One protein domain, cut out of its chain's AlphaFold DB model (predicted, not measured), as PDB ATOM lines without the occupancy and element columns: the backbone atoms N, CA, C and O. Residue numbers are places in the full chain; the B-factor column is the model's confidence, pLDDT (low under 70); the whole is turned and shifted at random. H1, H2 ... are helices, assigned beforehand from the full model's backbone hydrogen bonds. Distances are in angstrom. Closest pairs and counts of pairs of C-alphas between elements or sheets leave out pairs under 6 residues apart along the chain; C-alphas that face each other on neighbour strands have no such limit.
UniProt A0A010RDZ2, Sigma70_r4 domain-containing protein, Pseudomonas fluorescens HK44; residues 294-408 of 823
ATOM      1  N   SER A 294     -42.840  12.476  19.270       80.38
ATOM      2  CA  SER A 294     -43.881  12.724  20.273       80.38
ATOM      3  C   SER A 294     -44.075  11.527  21.218       80.38
ATOM      4  O   SER A 294     -43.674  10.398  20.921       80.38
ATOM      5  N   VAL A 295     -44.752  11.754  22.348       83.06
ATOM      6  CA  VAL A 295     -45.186  10.678  23.262       83.06
ATOM      7  C   VAL A 295     -46.243   9.768  22.625       83.06
ATOM      8  O   VAL A 295     -46.291   8.581  22.936       83.06
ATOM      9  N   GLU A 296     -47.049  10.289  21.702       85.62
ATOM     10  CA  GLU A 296     -48.011   9.518  20.903       85.62
ATOM     11  C   GLU A 296     -47.289   8.496  20.005       85.62
ATOM     12  O   GLU A 296     -47.622   7.311  20.016       85.62
ATOM     13  N   ALA A 297     -46.199   8.906  19.339       81.19
ATOM     14  CA  ALA A 297     -45.345   8.003  18.566       81.19
ATOM     15  C   ALA A 297     -44.674   6.923  19.441       81.19
ATOM     16  O   ALA A 297     -44.640   5.754  19.054       81.19
ATOM     17  N   LEU A 298     -44.204   7.283  20.644       86.25
ATOM     18  CA  LEU A 298     -43.711   6.313  21.634       86.25
ATOM     19  C   LEU A 298     -44.824   5.344  22.083       86.25
ATOM     20  O   LEU A 298     -44.579   4.145  22.216       86.25
ATOM     21  N   GLY A 299     -46.047   5.838  22.292       86.69
ATOM     22  CA  GLY A 299     -47.212   5.037  22.672       86.69
ATOM     23  C   GLY A 299     -47.566   3.980  21.628       86.69
ATOM     24  O   GLY A 299     -47.675   2.801  21.967       86.69
ATOM     25  N   HIS A 300     -47.662   4.373  20.354       84.94
ATOM     26  CA  HIS A 300     -47.894   3.439  19.251       84.94
ATOM     27  C   HIS A 300     -46.738   2.439  19.074       84.94
ATOM     28  O   HIS A 300     -46.994   1.259  18.834       84.94
ATOM     29  N   PHE A 301     -45.477   2.865  19.233       84.50
ATOM     30  CA  PHE A 301     -44.320   1.961  19.165       84.50
ATOM     31  C   PHE A 301     -44.364   0.898  20.271       84.50
ATOM     32  O   PHE A 301     -44.220  -0.291  19.986       84.50
ATOM     33  N   LEU A 302     -44.601   1.307  21.522       87.44
ATOM     34  CA  LEU A 302     -44.721   0.386  22.656       87.44
ATOM     35  C   LEU A 302     -45.879  -0.602  22.458       87.44
ATOM     36  O   LEU A 302     -45.688  -1.795  22.687       87.44
ATOM     37  N   LEU A 303     -47.041  -0.136  21.989       88.62
ATOM     38  CA  LEU A 303     -48.203  -0.990  21.719       88.62
ATOM     39  C   LEU A 303     -47.924  -2.003  20.596       88.62
ATOM     40  O   LEU A 303     -48.101  -3.202  20.797       88.62
ATOM     41  N   GLY A 304     -47.386  -1.562  19.454       79.88
ATOM     42  CA  GLY A 304     -47.063  -2.458  18.337       79.88
ATOM     43  C   GLY A 304     -45.985  -3.497  18.675       79.88
ATOM     44  O   GLY A 304     -46.065  -4.648  18.229       79.88
ATOM     45  N   ARG A 305     -44.996  -3.135  19.510       81.75
ATOM     46  CA  ARG A 305     -44.012  -4.088  20.055       81.75
ATOM     47  C   ARG A 305     -44.666  -5.065  21.041       81.75
ATOM     48  O   ARG A 305     -44.372  -6.255  20.957       81.75
ATOM     49  N   LEU A 306     -45.568  -4.606  21.917       87.25
ATOM     50  CA  LEU A 306     -46.319  -5.452  22.857       87.25
ATOM     51  C   LEU A 306     -47.199  -6.485  22.143       87.25
ATOM     52  O   LEU A 306     -47.067  -7.673  22.425       87.25
ATOM     53  N   ASP A 307     -48.039  -6.072  21.195       83.69
ATOM     54  CA  ASP A 307     -48.916  -6.988  20.448       83.69
ATOM     55  C   ASP A 307     -48.104  -8.080  19.740       83.69
ATOM     56  O   ASP A 307     -48.400  -9.275  19.831       83.69
ATOM     57  N   SER A 308     -47.011  -7.674  19.091       77.25
ATOM     58  CA  SER A 308     -46.134  -8.582  18.350       77.25
ATOM     59  C   SER A 308     -45.299  -9.492  19.268       77.25
ATOM     60  O   SER A 308     -44.963 -10.617  18.884       77.25
ATOM     61  N   TYR A 309     -44.973  -9.033  20.482       84.12
ATOM     62  CA  TYR A 309     -44.364  -9.839  21.543       84.12
ATOM     63  C   TYR A 309     -45.342 -10.906  22.051       84.12
ATOM     64  O   TYR A 309     -44.994 -12.088  22.093       84.12
ATOM     65  N   LEU A 310     -46.578 -10.510  22.370       83.81
ATOM     66  CA  LEU A 310     -47.628 -11.394  22.881       83.81
ATOM     67  C   LEU A 310     -48.018 -12.466  21.857       83.81
ATOM     68  O   LEU A 310     -48.126 -13.634  22.222       83.81
ATOM     69  N   ALA A 311     -48.101 -12.112  20.572       77.69
ATOM     70  CA  ALA A 311     -48.284 -13.066  19.473       77.69
ATOM     71  C   ALA A 311     -47.115 -14.068  19.302       77.69
ATOM     72  O   ALA A 311     -47.238 -15.051  18.571       77.69
ATOM     73  N   GLY A 312     -45.970 -13.832  19.955       75.62
ATOM     74  CA  GLY A 312     -44.830 -14.751  20.015       75.62
ATOM     75  C   GLY A 312     -44.822 -15.700  21.221       75.62
ATOM     76  O   GLY A 312     -43.959 -16.583  21.274       75.62
ATOM     77  N   LEU A 313     -45.734 -15.530  22.186       80.62
ATOM     78  CA  LEU A 313     -45.831 -16.354  23.393       80.62
ATOM     79  C   LEU A 313     -46.720 -17.593  23.192       80.62
ATOM     80  O   LEU A 313     -47.523 -17.676  22.267       80.62
ATOM     81  N   ASP A 314     -46.586 -18.570  24.092       84.12
ATOM     82  CA  ASP A 314     -47.616 -19.591  24.287       84.12
ATOM     83  C   ASP A 314     -48.795 -19.035  25.106       84.12
ATOM     84  O   ASP A 314     -48.599 -18.203  25.991       84.12
ATOM     85  N   GLU A 315     -50.009 -19.521  24.829       86.38
ATOM     86  CA  GLU A 315     -51.289 -19.072  25.413       86.38
ATOM     87  C   GLU A 315     -51.240 -18.918  26.944       86.38
ATOM     88  O   GLU A 315     -51.653 -17.894  27.488       86.38
ATOM     89  N   THR A 316     -50.630 -19.883  27.642       86.75
ATOM     90  CA  THR A 316     -50.417 -19.827  29.099       86.75
ATOM     91  C   THR A 316     -49.620 -18.589  29.514       86.75
ATOM     92  O   THR A 316     -49.971 -17.930  30.490       86.75
ATOM     93  N   ARG A 317     -48.547 -18.238  28.794       88.88
ATOM     94  CA  ARG A 317     -47.748 -17.037  29.085       88.88
ATOM     95  C   ARG A 317     -48.417 -15.751  28.638       88.88
ATOM     96  O   ARG A 317     -48.233 -14.749  29.318       88.88
ATOM     97  N   GLN A 318     -49.179 -15.768  27.548       90.44
ATOM     98  CA  GLN A 318     -49.964 -14.610  27.123       90.44
ATOM     99  C   GLN A 318     -51.000 -14.249  28.196       90.44
ATOM    100  O   GLN A 318     -51.012 -13.114  28.666       90.44
ATOM    101  N   LEU A 319     -51.768 -15.229  28.681       91.06
ATOM    102  CA  LEU A 319     -52.725 -15.036  29.772       91.06
ATOM    103  C   LEU A 319     -52.037 -14.713  31.107       91.06
ATOM    104  O   LEU A 319     -52.545 -13.890  31.864       91.06
ATOM    105  N   ILE A 320     -50.872 -15.305  31.411       92.00
ATOM    106  CA  ILE A 320     -50.079 -14.896  32.583       92.00
ATOM    107  C   ILE A 320     -49.608 -13.448  32.432       92.00
ATOM    108  O   ILE A 320     -49.671 -12.739  33.423       92.00
ATOM    109  N   PHE A 321     -49.189 -12.974  31.254       93.31
ATOM    110  CA  PHE A 321     -48.867 -11.557  31.056       93.31
ATOM    111  C   PHE A 321     -50.108 -10.689  31.259       93.31
ATOM    112  O   PHE A 321     -50.069  -9.794  32.090       93.31
ATOM    113  N   GLN A 322     -51.213 -10.977  30.567       92.38
ATOM    114  CA  GLN A 322     -52.452 -10.194  30.632       92.38
ATOM    115  C   GLN A 322     -52.980 -10.107  32.072       92.38
ATOM    116  O   GLN A 322     -53.143  -9.006  32.597       92.38
ATOM    117  N   HIS A 323     -53.103 -11.241  32.772       93.25
ATOM    118  CA  HIS A 323     -53.509 -11.268  34.179       93.25
ATOM    119  C   HIS A 323     -52.455 -10.761  35.153       93.25
ATOM    120  O   HIS A 323     -52.794 -10.253  36.216       93.25
ATOM    121  N   ARG A 324     -51.165 -10.886  34.848       92.44
ATOM    122  CA  ARG A 324     -50.140 -10.203  35.632       92.44
ATOM    123  C   ARG A 324     -49.959  -8.766  35.193       92.44
ATOM    124  O   ARG A 324     -49.147  -8.145  35.851       92.44
ATOM    125  N   TRP A 325     -50.704  -8.198  34.235       90.50
ATOM    126  CA  TRP A 325     -50.605  -6.773  33.885       90.50
ATOM    127  C   TRP A 325     -51.878  -5.946  33.791       90.50
ATOM    128  O   TRP A 325     -51.775  -4.728  33.678       90.50
ATOM    129  N   GLY A 326     -53.062  -6.541  33.930       90.75
ATOM    130  CA  GLY A 326     -54.298  -5.782  33.732       90.75
ATOM    131  C   GLY A 326     -54.440  -5.314  32.285       90.75
ATOM    132  O   GLY A 326     -55.093  -4.312  32.017       90.75
ATOM    133  N   PHE A 327     -53.731  -5.986  31.374       92.06
ATOM    134  CA  PHE A 327     -53.611  -5.629  29.970       92.06
ATOM    135  C   PHE A 327     -54.604  -6.487  29.195       92.06
ATOM    136  O   PHE A 327     -54.444  -7.707  29.141       92.06
ATOM    137  N   VAL A 328     -55.655  -5.866  28.658       89.31
ATOM    138  CA  VAL A 328     -56.863  -6.481  28.066       89.31
ATOM    139  C   VAL A 328     -57.731  -7.281  29.062       89.31
ATOM    140  O   VAL A 328     -58.936  -7.397  28.854       89.31
ATOM    141  N   ASP A 329     -57.159  -7.764  30.167       87.19
ATOM    142  CA  ASP A 329     -57.814  -8.515  31.251       87.19
ATOM    143  C   ASP A 329     -57.494  -7.879  32.640       87.19
ATOM    144  O   ASP A 329     -57.049  -6.738  32.704       87.19
ATOM    145  N   GLU A 330     -57.727  -8.554  33.770       89.69
ATOM    146  CA  GLU A 330     -57.587  -8.027  35.150       89.69
ATOM    147  C   GLU A 330     -56.190  -8.302  35.808       89.69
ATOM    148  O   GLU A 330     -55.733  -9.443  35.740       89.69
ATOM    149  N   ARG A 331     -55.488  -7.326  36.467       92.00
ATOM    150  CA  ARG A 331     -54.110  -7.488  37.080       92.00
ATOM    151  C   ARG A 331     -54.080  -8.355  38.368       92.00
ATOM    152  O   ARG A 331     -53.564  -7.926  39.401       92.00
ATOM    153  N   LEU A 332     -54.614  -9.580  38.310       90.50
ATOM    154  CA  LEU A 332     -54.590 -10.614  39.362       90.50
ATOM    155  C   LEU A 332     -53.227 -10.765  40.063       90.50
ATOM    156  O   LEU A 332     -52.158 -10.682  39.448       90.50
ATOM    157  N   THR A 333     -53.236 -11.106  41.354       90.12
ATOM    158  CA  THR A 333     -52.006 -11.392  42.109       90.12
ATOM    159  C   THR A 333     -51.346 -12.713  41.691       90.12
ATOM    160  O   THR A 333     -51.985 -13.635  41.186       90.12
ATOM    161  N   LEU A 334     -50.054 -12.860  42.013       88.44
ATOM    162  CA  LEU A 334     -49.301 -14.120  41.883       88.44
ATOM    163  C   LEU A 334     -50.020 -15.349  42.478       88.44
ATOM    164  O   LEU A 334     -49.803 -16.470  42.018       88.44
ATOM    165  N   SER A 335     -50.824 -15.155  43.527       84.62
ATOM    166  CA  SER A 335     -51.561 -16.230  44.198       84.62
ATOM    167  C   SER A 335     -52.812 -16.629  43.416       84.62
ATOM    168  O   SER A 335     -53.049 -17.817  43.217       84.62
ATOM    169  N   GLU A 336     -53.581 -15.653  42.929       91.00
ATOM    170  CA  GLU A 336     -54.807 -15.885  42.153       91.00
ATOM    171  C   GLU A 336     -54.494 -16.460  40.771       91.00
ATOM    172  O   GLU A 336     -55.124 -17.431  40.362       91.00
ATOM    173  N   VAL A 337     -53.454 -15.955  40.097       90.88
ATOM    174  CA  VAL A 337     -52.934 -16.558  38.859       90.88
ATOM    175  C   VAL A 337     -52.435 -17.985  39.125       90.88
ATOM    176  O   VAL A 337     -52.706 -18.886  38.335       90.88
ATOM    177  N   GLY A 338     -51.779 -18.236  40.264       88.69
ATOM    178  CA  GLY A 338     -51.367 -19.589  40.660       88.69
ATOM    179  C   GLY A 338     -52.555 -20.547  40.779       88.69
ATOM    180  O   GLY A 338     -52.537 -21.630  40.198       88.69
ATOM    181  N   ILE A 339     -53.627 -20.115  41.449       91.06
ATOM    182  CA  ILE A 339     -54.886 -20.868  41.560       91.06
ATOM    183  C   ILE A 339     -55.519 -21.085  40.174       91.06
ATOM    184  O   ILE A 339     -55.874 -22.217  39.850       91.06
ATOM    185  N   LYS A 340     -55.605 -20.041  39.335       90.25
ATOM    186  CA  LYS A 340     -56.226 -20.082  37.996       90.25
ATOM    187  C   LYS A 340     -55.526 -21.058  37.039       90.25
ATOM    188  O   LYS A 340     -56.201 -21.699  36.241       90.25
ATOM    189  N   PHE A 341     -54.206 -21.218  37.161       88.06
ATOM    190  CA  PHE A 341     -53.398 -22.149  36.354       88.06
ATOM    191  C   PHE A 341     -53.008 -23.455  37.074       88.06
ATOM    192  O   PHE A 341     -52.253 -24.252  36.520       88.06
ATOM    193  N   GLY A 342     -53.493 -23.702  38.297       88.56
ATOM    194  CA  GLY A 342     -53.199 -24.930  39.050       88.56
ATOM    195  C   GLY A 342     -51.728 -25.101  39.469       88.56
ATOM    196  O   GLY A 342     -51.266 -26.228  39.646       88.56
ATOM    197  N   VAL A 343     -50.977 -24.006  39.623       91.44
ATOM    198  CA  VAL A 343     -49.536 -24.003  39.939       91.44
ATOM    199  C   VAL A 343     -49.210 -23.123  41.148       91.44
ATOM    200  O   VAL A 343     -50.002 -22.296  41.591       91.44
ATOM    201  N   SER A 344     -48.016 -23.284  41.726       89.44
ATOM    202  CA  SER A 344     -47.626 -22.496  42.899       89.44
ATOM    203  C   SER A 344     -47.405 -21.011  42.568       89.44
ATOM    204  O   SER A 344     -46.916 -20.658  41.494       89.44
ATOM    205  N   ARG A 345     -47.669 -20.135  43.550       91.00
ATOM    206  CA  ARG A 345     -47.345 -18.692  43.519       91.00
ATOM    207  C   ARG A 345     -45.906 -18.422  43.052       91.00
ATOM    208  O   ARG A 345     -45.659 -17.516  42.262       91.00
ATOM    209  N   GLU A 346     -44.960 -19.226  43.534       85.94
ATOM    210  CA  GLU A 346     -43.544 -19.136  43.159       85.94
ATOM    211  C   GLU A 346     -43.304 -19.537  41.696       85.94
ATOM    212  O   GLU A 346     -42.478 -18.924  41.020       85.94
ATOM    213  N   ARG A 347     -44.062 -20.501  41.156       85.19
ATOM    214  CA  ARG A 347     -43.969 -20.852  39.736       85.19
ATOM    215  C   ARG A 347     -44.481 -19.729  38.835       85.19
ATOM    216  O   ARG A 347     -43.843 -19.462  37.820       85.19
ATOM    217  N   ILE A 348     -45.558 -19.036  39.216       91.31
ATOM    218  CA  ILE A 348     -45.995 -17.827  38.498       91.31
ATOM    219  C   ILE A 348     -44.927 -16.735  38.581       91.31
ATOM    220  O   ILE A 348     -44.588 -16.170  37.550       91.31
ATOM    221  N   ARG A 349     -44.323 -16.492  39.754       89.31
ATOM    222  CA  ARG A 349     -43.252 -15.486  39.907       89.31
ATOM    223  C   ARG A 349     -42.065 -15.753  38.972       89.31
ATOM    224  O   ARG A 349     -41.523 -14.822  38.386       89.31
ATOM    225  N   GLN A 350     -41.680 -17.018  38.801       81.44
ATOM    226  CA  GLN A 350     -40.634 -17.418  37.851       81.44
ATOM    227  C   GLN A 350     -41.046 -17.185  36.392       81.44
ATOM    228  O   GLN A 350     -40.233 -16.717  35.601       81.44
ATOM    229  N   LEU A 351     -42.295 -17.497  36.029       85.31
ATOM    230  CA  LEU A 351     -42.807 -17.278  34.673       85.31
ATOM    231  C   LEU A 351     -42.940 -15.783  34.351       85.31
ATOM    232  O   LEU A 351     -42.477 -15.364  33.297       85.31
ATOM    233  N   GLU A 352     -43.474 -14.977  35.271       88.19
ATOM    234  CA  GLU A 352     -43.531 -13.512  35.169       88.19
ATOM    235  C   GLU A 352     -42.128 -12.905  35.020       88.19
ATOM    236  O   GLU A 352     -41.932 -12.041  34.173       88.19
ATOM    237  N   SER A 353     -41.133 -13.396  35.770       83.56
ATOM    238  CA  SER A 353     -39.741 -12.949  35.625       83.56
ATOM    239  C   SER A 353     -39.196 -13.203  34.214       83.56
ATOM    240  O   SER A 353     -38.609 -12.302  33.628       83.56
ATOM    241  N   ILE A 354     -39.423 -14.400  33.659       80.31
ATOM    242  CA  ILE A 354     -38.975 -14.772  32.305       80.31
ATOM    243  C   ILE A 354     -39.717 -13.955  31.235       80.31
ATOM    244  O   ILE A 354     -39.110 -13.533  30.257       80.31
ATOM    245  N   ILE A 355     -41.020 -13.723  31.413       86.12
ATOM    246  CA  ILE A 355     -41.836 -12.901  30.509       86.12
ATOM    247  C   ILE A 355     -41.318 -11.454  30.509       86.12
ATOM    248  O   ILE A 355     -40.990 -10.921  29.456       86.12
ATOM    249  N   ASN A 356     -41.157 -10.843  31.684       87.00
ATOM    250  CA  ASN A 356     -40.694  -9.460  31.822       87.00
ATOM    251  C   ASN A 356     -39.259  -9.260  31.278       87.00
ATOM    252  O   ASN A 356     -38.982  -8.253  30.629       87.00
ATOM    253  N   GLU A 357     -38.359 -10.226  31.483       79.50
ATOM    254  CA  GLU A 357     -37.006 -10.230  30.900       79.50
ATOM    255  C   GLU A 357     -37.047 -10.307  29.362       79.50
ATOM    256  O   GLU A 357     -36.388  -9.530  28.670       79.50
ATOM    257  N   GLN A 358     -37.883 -11.195  28.812       79.06
ATOM    258  CA  GLN A 358     -38.068 -11.336  27.366       79.06
ATOM    259  C   GLN A 358     -38.749 -10.114  26.727       79.06
ATOM    260  O   GLN A 358     -38.429  -9.788  25.586       79.06
ATOM    261  N   LEU A 359     -39.646  -9.431  27.445       82.62
ATOM    262  CA  LEU A 359     -40.269  -8.187  26.991       82.62
ATOM    263  C   LEU A 359     -39.229  -7.069  26.854       82.62
ATOM    264  O   LEU A 359     -39.160  -6.444  25.800       82.62
ATOM    265  N   ASN A 360     -38.374  -6.851  27.857       77.00
ATOM    266  CA  ASN A 360     -37.340  -5.810  27.790       77.00
ATOM    267  C   ASN A 360     -36.389  -6.027  26.597       77.00
ATOM    268  O   ASN A 360     -36.116  -5.095  25.840       77.00
ATOM    269  N   ASN A 361     -35.984  -7.278  26.352       70.44
ATOM    270  CA  ASN A 361     -35.181  -7.653  25.181       70.44
ATOM    271  C   ASN A 361     -35.928  -7.494  23.837       70.44
ATOM    272  O   ASN A 361     -35.292  -7.445  22.788       70.44
ATOM    273  N   CYS A 362     -37.263  -7.435  23.849       75.00
ATOM    274  CA  CYS A 362     -38.114  -7.285  22.667       75.00
ATOM    275  C   CYS A 362     -38.461  -5.817  22.351       75.00
ATOM    276  O   CYS A 362     -38.643  -5.475  21.182       75.00
ATOM    277  N   LEU A 363     -38.516  -4.950  23.370       74.75
ATOM    278  CA  LEU A 363     -38.730  -3.508  23.206       74.75
ATOM    279  C   LEU A 363     -37.521  -2.815  22.558       74.75
ATOM    280  O   LEU A 363     -37.707  -1.904  21.754       74.75
ATOM    281  N   THR A 364     -36.296  -3.262  22.867       66.88
ATOM    282  CA  THR A 364     -35.026  -2.746  22.301       66.88
ATOM    283  C   THR A 364     -34.788  -1.235  22.471       66.88
ATOM    284  O   THR A 364     -34.040  -0.644  21.700       66.88
ATOM    285  N   LEU A 365     -35.403  -0.616  23.484       69.25
ATOM    286  CA  LEU A 365     -35.290   0.816  23.793       69.25
ATOM    287  C   LEU A 365     -34.177   1.100  24.804       69.25
ATOM    288  O   LEU A 365     -33.964   0.308  25.725       69.25
ATOM    289  N   ASP A 366     -33.541   2.270  24.702       65.50
ATOM    290  CA  ASP A 366     -32.802   2.826  25.836       65.50
ATOM    291  C   ASP A 366     -33.780   3.409  26.881       65.50
ATOM    292  O   ASP A 366     -34.872   3.898  26.572       65.50
ATOM    293  N   THR A 367     -33.368   3.399  28.148       63.81
ATOM    294  CA  THR A 367     -34.069   4.121  29.219       63.81
ATOM    295  C   THR A 367     -33.990   5.639  29.002       63.81
ATOM    296  O   THR A 367     -34.872   6.378  29.449       63.81
ATOM    297  N   ASP A 368     -32.952   6.109  28.303       63.44
ATOM    298  CA  ASP A 368     -32.843   7.492  27.839       63.44
ATOM    299  C   ASP A 368     -33.915   7.838  26.795       63.44
ATOM    300  O   ASP A 368     -34.563   8.866  26.959       63.44
ATOM    301  N   ASP A 369     -34.189   6.987  25.799       71.06
ATOM    302  CA  ASP A 369     -35.166   7.270  24.728       71.06
ATOM    303  C   ASP A 369     -36.579   7.522  25.286       71.06
ATOM    304  O   ASP A 369     -37.223   8.535  24.990       71.06
ATOM    305  N   ILE A 370     -37.039   6.614  26.157       72.81
ATOM    306  CA  ILE A 370     -38.347   6.692  26.831       72.81
ATOM    307  C   ILE A 370     -38.436   7.963  27.684       72.81
ATOM    308  O   ILE A 370     -39.477   8.622  27.722       72.81
ATOM    309  N   TRP A 371     -37.345   8.326  28.365       69.00
ATOM    310  CA  TRP A 371     -37.287   9.540  29.171       69.00
ATOM    311  C   TRP A 371     -37.288  10.810  28.313       69.00
ATOM    312  O   TRP A 371     -38.064  11.718  28.595       69.00
ATOM    313  N   GLN A 372     -36.465  10.890  27.263       70.25
ATOM    314  CA  GLN A 372     -36.326  12.100  26.442       70.25
ATOM    315  C   GLN A 372     -37.646  12.495  25.767       70.25
ATOM    316  O   GLN A 372     -37.933  13.689  25.660       70.25
ATOM    317  N   ALA A 373     -38.463  11.511  25.377       71.19
ATOM    318  CA  ALA A 373     -39.799  11.733  24.829       71.19
ATOM    319  C   ALA A 373     -40.828  12.173  25.892       71.19
ATOM    320  O   ALA A 373     -41.639  13.057  25.628       71.19
ATOM    321  N   ALA A 374     -40.813  11.565  27.085       71.31
ATOM    322  CA  ALA A 374     -41.846  11.755  28.113       71.31
ATOM    323  C   ALA A 374     -41.534  12.835  29.174       71.31
ATOM    324  O   ALA A 374     -42.416  13.205  29.954       71.31
ATOM    325  N   GLN A 375     -40.298  13.335  29.244       62.94
ATOM    326  CA  GLN A 375     -39.861  14.296  30.262       62.94
ATOM    327  C   GLN A 375     -40.674  15.601  30.254       62.94
ATOM    328  O   GLN A 375     -41.003  16.165  29.213       62.94
ATOM    329  N   GLY A 376     -40.973  16.115  31.449       56.50
ATOM    330  CA  GLY A 376     -41.720  17.364  31.634       56.50
ATOM    331  C   GLY A 376     -43.243  17.246  31.496       56.50
ATOM    332  O   GLY A 376     -43.942  18.173  31.904       56.50
ATOM    333  N   LEU A 377     -43.767  16.120  31.001       65.56
ATOM    334  CA  LEU A 377     -45.203  15.833  30.954       65.56
ATOM    335  C   LEU A 377     -45.679  15.147  32.242       65.56
ATOM    336  O   LEU A 377     -44.969  14.359  32.868       65.56
ATOM    337  N   ARG A 378     -46.911  15.447  32.653       69.38
ATOM    338  CA  ARG A 378     -47.566  14.873  33.837       69.38
ATOM    339  C   ARG A 378     -48.258  13.556  33.493       69.38
ATOM    340  O   ARG A 378     -48.664  13.334  32.356       69.38
ATOM    341  N   HIS A 379     -48.507  12.718  34.501       70.81
ATOM    342  CA  HIS A 379     -49.226  11.442  34.353       70.81
ATOM    343  C   HIS A 379     -50.592  11.554  33.637       70.81
ATOM    344  O   HIS A 379     -51.049  10.585  33.035       70.81
ATOM    345  N   ASP A 380     -51.258  12.709  33.680       71.12
ATOM    346  CA  ASP A 380     -52.527  12.952  32.970       71.12
ATOM    347  C   ASP A 380     -52.313  13.270  31.480       71.12
ATOM    348  O   ASP A 380     -53.099  12.863  30.629       71.12
ATOM    349  N   GLU A 381     -51.213  13.948  31.157       74.06
ATOM    350  CA  GLU A 381     -50.824  14.309  29.791       74.06
ATOM    351  C   GLU A 381     -50.232  13.099  29.055       74.06
ATOM    352  O   GLU A 381     -50.541  12.893  27.883       74.06
ATOM    353  N   LEU A 382     -49.473  12.247  29.759       82.31
ATOM    354  CA  LEU A 382     -49.022  10.942  29.258       82.31
ATOM    355  C   LEU A 382     -50.207  10.000  28.989       82.31
ATOM    356  O   LEU A 382     -50.255   9.374  27.937       82.31
ATOM    357  N   ARG A 383     -51.202   9.945  29.891       82.44
ATOM    358  CA  ARG A 383     -52.450   9.180  29.675       82.44
ATOM    359  C   ARG A 383     -53.210   9.632  28.429       82.44
ATOM    360  O   ARG A 383     -53.769   8.794  27.732       82.44
ATOM    361  N   LEU A 384     -53.239  10.938  28.160       83.19
ATOM    362  CA  LEU A 384     -53.942  11.497  27.006       83.19
ATOM    363  C   LEU A 384     -53.188  11.261  25.686       83.19
ATOM    364  O   LEU A 384     -53.821  10.944  24.687       83.19
ATOM    365  N   GLN A 385     -51.858  11.404  25.681       83.44
ATOM    366  CA  GLN A 385     -51.034  11.242  24.472       83.44
ATOM    367  C   GLN A 385     -50.747   9.774  24.125       83.44
ATOM    368  O   GLN A 385     -50.598   9.447  22.957       83.44
ATOM    369  N   MET A 386     -50.712   8.869  25.106       89.81
ATOM    370  CA  MET A 386     -50.565   7.419  24.891       89.81
ATOM    371  C   MET A 386     -51.932   6.714  24.937       89.81
ATOM    372  O   MET A 386     -52.040   5.614  25.479       89.81
ATOM    373  N   GLY A 387     -52.984   7.371  24.432       87.31
ATOM    374  CA  GLY A 387     -54.386   7.002  24.661       87.31
ATOM    375  C   GLY A 387     -54.713   5.541  24.346       87.31
ATOM    376  O   GLY A 387     -55.262   4.852  25.203       87.31
ATOM    377  N   ASP A 388     -54.307   5.049  23.173       88.38
ATOM    378  CA  ASP A 388     -54.546   3.662  22.746       88.38
ATOM    379  C   ASP A 388     -53.874   2.647  23.684       88.38
ATOM    380  O   ASP A 388     -54.518   1.717  24.165       88.38
ATOM    381  N   LEU A 389     -52.597   2.868  24.020       90.69
ATOM    382  CA  LEU A 389     -51.854   2.013  24.951       90.69
ATOM    383  C   LEU A 389     -52.454   2.065  26.364       90.69
ATOM    384  O   LEU A 389     -52.509   1.042  27.040       90.69
ATOM    385  N   CYS A 390     -52.917   3.233  26.817       90.06
ATOM    386  CA  CYS A 390     -53.584   3.380  28.110       90.06
ATOM    387  C   CYS A 390     -54.956   2.688  28.132       90.06
ATOM    388  O   CYS A 390     -55.333   2.143  29.167       90.06
ATOM    389  N   ALA A 391     -55.690   2.680  27.014       90.56
ATOM    390  CA  ALA A 391     -56.984   2.010  26.887       90.56
ATOM    391  C   ALA A 391     -56.875   0.476  26.940       90.56
ATOM    392  O   ALA A 391     -57.853  -0.193  27.273       90.56
ATOM    393  N   CYS A 392     -55.691  -0.086  26.679       92.31
ATOM    394  CA  CYS A 392     -55.418  -1.504  26.898       92.31
ATOM    395  C   CYS A 392     -55.328  -1.897  28.384       92.31
ATOM    396  O   CYS A 392     -55.350  -3.094  28.659       92.31
ATOM    397  N   PHE A 393     -55.226  -0.959  29.337       91.81
ATOM    398  CA  PHE A 393     -55.143  -1.277  30.770       91.81
ATOM    399  C   PHE A 393     -56.489  -1.115  31.488       91.81
ATOM    400  O   PHE A 393     -57.162  -0.093  31.356       91.81
ATOM    401  N   ASN A 394     -56.860  -2.101  32.311       83.44
ATOM    402  CA  ASN A 394     -58.126  -2.106  33.050       83.44
ATOM    403  C   ASN A 394     -58.171  -1.100  34.223       83.44
ATOM    404  O   ASN A 394     -59.257  -0.725  34.660       83.44
ATOM    405  N   ASP A 395     -57.009  -0.638  34.701       83.31
ATOM    406  CA  ASP A 395     -56.865   0.531  35.577       83.31
ATOM    407  C   ASP A 395     -55.687   1.398  35.099       83.31
ATOM    408  O   ASP A 395     -54.618   0.910  34.722       83.31
ATOM    409  N   GLN A 396     -55.869   2.714  35.167       81.88
ATOM    410  CA  GLN A 396     -54.850   3.710  34.849       81.88
ATOM    411  C   GLN A 396     -53.618   3.626  35.768       81.88
ATOM    412  O   GLN A 396     -52.525   4.017  35.357       81.88
ATOM    413  N   ALA A 397     -53.762   3.114  36.994       79.44
ATOM    414  CA  ALA A 397     -52.641   2.838  37.887       79.44
ATOM    415  C   ALA A 397     -51.680   1.795  37.288       79.44
ATOM    416  O   ALA A 397     -50.466   1.994  37.325       79.44
ATOM    417  N   TYR A 398     -52.209   0.735  36.667       86.12
ATOM    418  CA  TYR A 398     -51.401  -0.323  36.056       86.12
ATOM    419  C   TYR A 398     -50.696   0.143  34.780       86.12
ATOM    420  O   TYR A 398     -49.565  -0.271  34.541       86.12
ATOM    421  N   PHE A 399     -51.298   1.064  34.018       88.50
ATOM    422  CA  PHE A 399     -50.616   1.760  32.920       88.50
ATOM    423  C   PHE A 399     -49.382   2.536  33.420       88.50
ATOM    424  O   PHE A 399     -48.295   2.386  32.863       88.50
ATOM    425  N   HIS A 400     -49.498   3.307  34.510       80.75
ATOM    426  CA  HIS A 400     -48.345   4.028  35.081       80.75
ATOM    427  C   HIS A 400     -47.301   3.096  35.688       80.75
ATOM    428  O   HIS A 400     -46.106   3.345  35.554       80.75
ATOM    429  N   GLU A 401     -47.716   2.006  36.325       80.81
ATOM    430  CA  GLU A 401     -46.805   1.003  36.877       80.81
ATOM    431  C   GLU A 401     -46.113   0.184  35.759       80.81
ATOM    432  O   GLU A 401     -44.936  -0.159  35.878       80.81
ATOM    433  N   PHE A 402     -46.772  -0.023  34.611       88.06
ATOM    434  CA  PHE A 402     -46.161  -0.548  33.385       88.06
ATOM    435  C   PHE A 402     -45.165   0.443  32.754       88.06
ATOM    436  O   PHE A 402     -44.034   0.053  32.463       88.06
ATOM    437  N   LEU A 403     -45.511   1.731  32.620       85.38
ATOM    438  CA  LEU A 403     -44.555   2.769  32.200       85.38
ATOM    439  C   LEU A 403     -43.359   2.856  33.160       85.38
ATOM    440  O   LEU A 403     -42.216   3.001  32.725       85.38
ATOM    441  N   THR A 404     -43.595   2.704  34.464       78.19
ATOM    442  CA  THR A 404     -42.552   2.626  35.501       78.19
ATOM    443  C   THR A 404     -41.651   1.402  35.305       78.19
ATOM    444  O   THR A 404     -40.454   1.482  35.579       78.19
ATOM    445  N   PHE A 405     -42.195   0.278  34.832       83.81
ATOM    446  CA  PHE A 405     -41.426  -0.923  34.510       83.81
ATOM    447  C   PHE A 405     -40.545  -0.719  33.265       83.81
ATOM    448  O   PHE A 405     -39.328  -0.855  33.383       83.81
ATOM    449  N   VAL A 406     -41.111  -0.318  32.116       82.31
ATOM    450  CA  VAL A 406     -40.335  -0.174  30.862       82.31
ATOM    451  C   VAL A 406     -39.349   1.000  30.888       82.31
ATOM    452  O   VAL A 406     -38.299   0.929  30.265       82.31
ATOM    453  N   SER A 407     -39.619   2.053  31.670       75.38
ATOM    454  CA  SER A 407     -38.667   3.154  31.922       75.38
ATOM    455  C   SER A 407     -37.663   2.864  33.051       75.38
ATOM    456  O   SER A 407     -37.037   3.789  33.570       75.38
ATOM    457  N   HIS A 408     -37.557   1.608  33.509       71.31
ATOM    458  CA  HIS A 408     -36.707   1.162  34.625       71.31
ATOM    459  C   HIS A 408     -36.874   1.947  35.950       71.31
ATOM    460  O   HIS A 408     -36.083   1.802  36.884       71.31
TER     461      HIS A 408
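What this domain is: This is residues 294 to 408 of the 823 residues of the protein "Sigma70_r4 domain-containing protein" of Pseudomonas fluorescens HK44 (UniProt A0A010RDZ2). This is an elongated, all-helix body with two groups of helices: H2, H3 and the first part of H4 at one end, and H5, H6 and H7 gathered round the first part of H1 at the other. H1 and H4 join the groups, and H8 sits between them, near the mean of the C-alphas. The printed part has 115 residues with eight named helices, H1 to H8 in chain order, and no named strand. It is compact, with a radius of gyration of the C-alphas of 14.3 A, and spans 44 by 25 by 21 A.

Where its parts are: Find C-alpha 295 at (-45.186, 10.678, 23.262); from there H1 runs 22.2 A to residue 310. Next come H2, residues 315 to 325, 15.0 A, and H3, residues 334 to 340. H4, residues 345 to 363, is the longest, 26.8 A. H5 is residues 367 to 374, H6 379 to 385 and H7 387 to 391. H8, residues 396 to 406, ends at C-alpha 406, (-40.335, -0.174, 30.862).

How they stand to each other: Start at the hub, H1. Its residues 295 to 298 touch H5, closest at C-alphas 295 and 373, 5.7 A. It touches H6, about perpendicular at 82 degrees, at C-alphas 296 and 385, 5.0 A, and H7 at C-alphas 303 and 389, 5.7 A. Its residues 302 to 309 touch H4 at a steep tilt of 55 degrees, opposite ways; C-alphas 305 and 363 are closest, 6.2 A. H2 touches H4 about perpendicular, at 90 degrees, closest at C-alphas 321 and 352, 7.0 A. H2 and H3 form a hairpin, closest at C-alphas 323 and 337, 7.1 A. H3 touches H4 at C-alphas 335 and 345, 4.9 A. H8 touches no helix; C-alphas 390 and 399, the closest of H7 and H8, are 5.9 A apart. In each helix every O i to N i+4 pair is within hydrogen-bond range.

The domain as a whole: The C-alphas of Gly 342 and Gly 376 are farthest apart, 44.4 A. The printed part has no cut and no long link. Look for pLDDT under 70 at residues 364 to 368, 371 and 375 to 378.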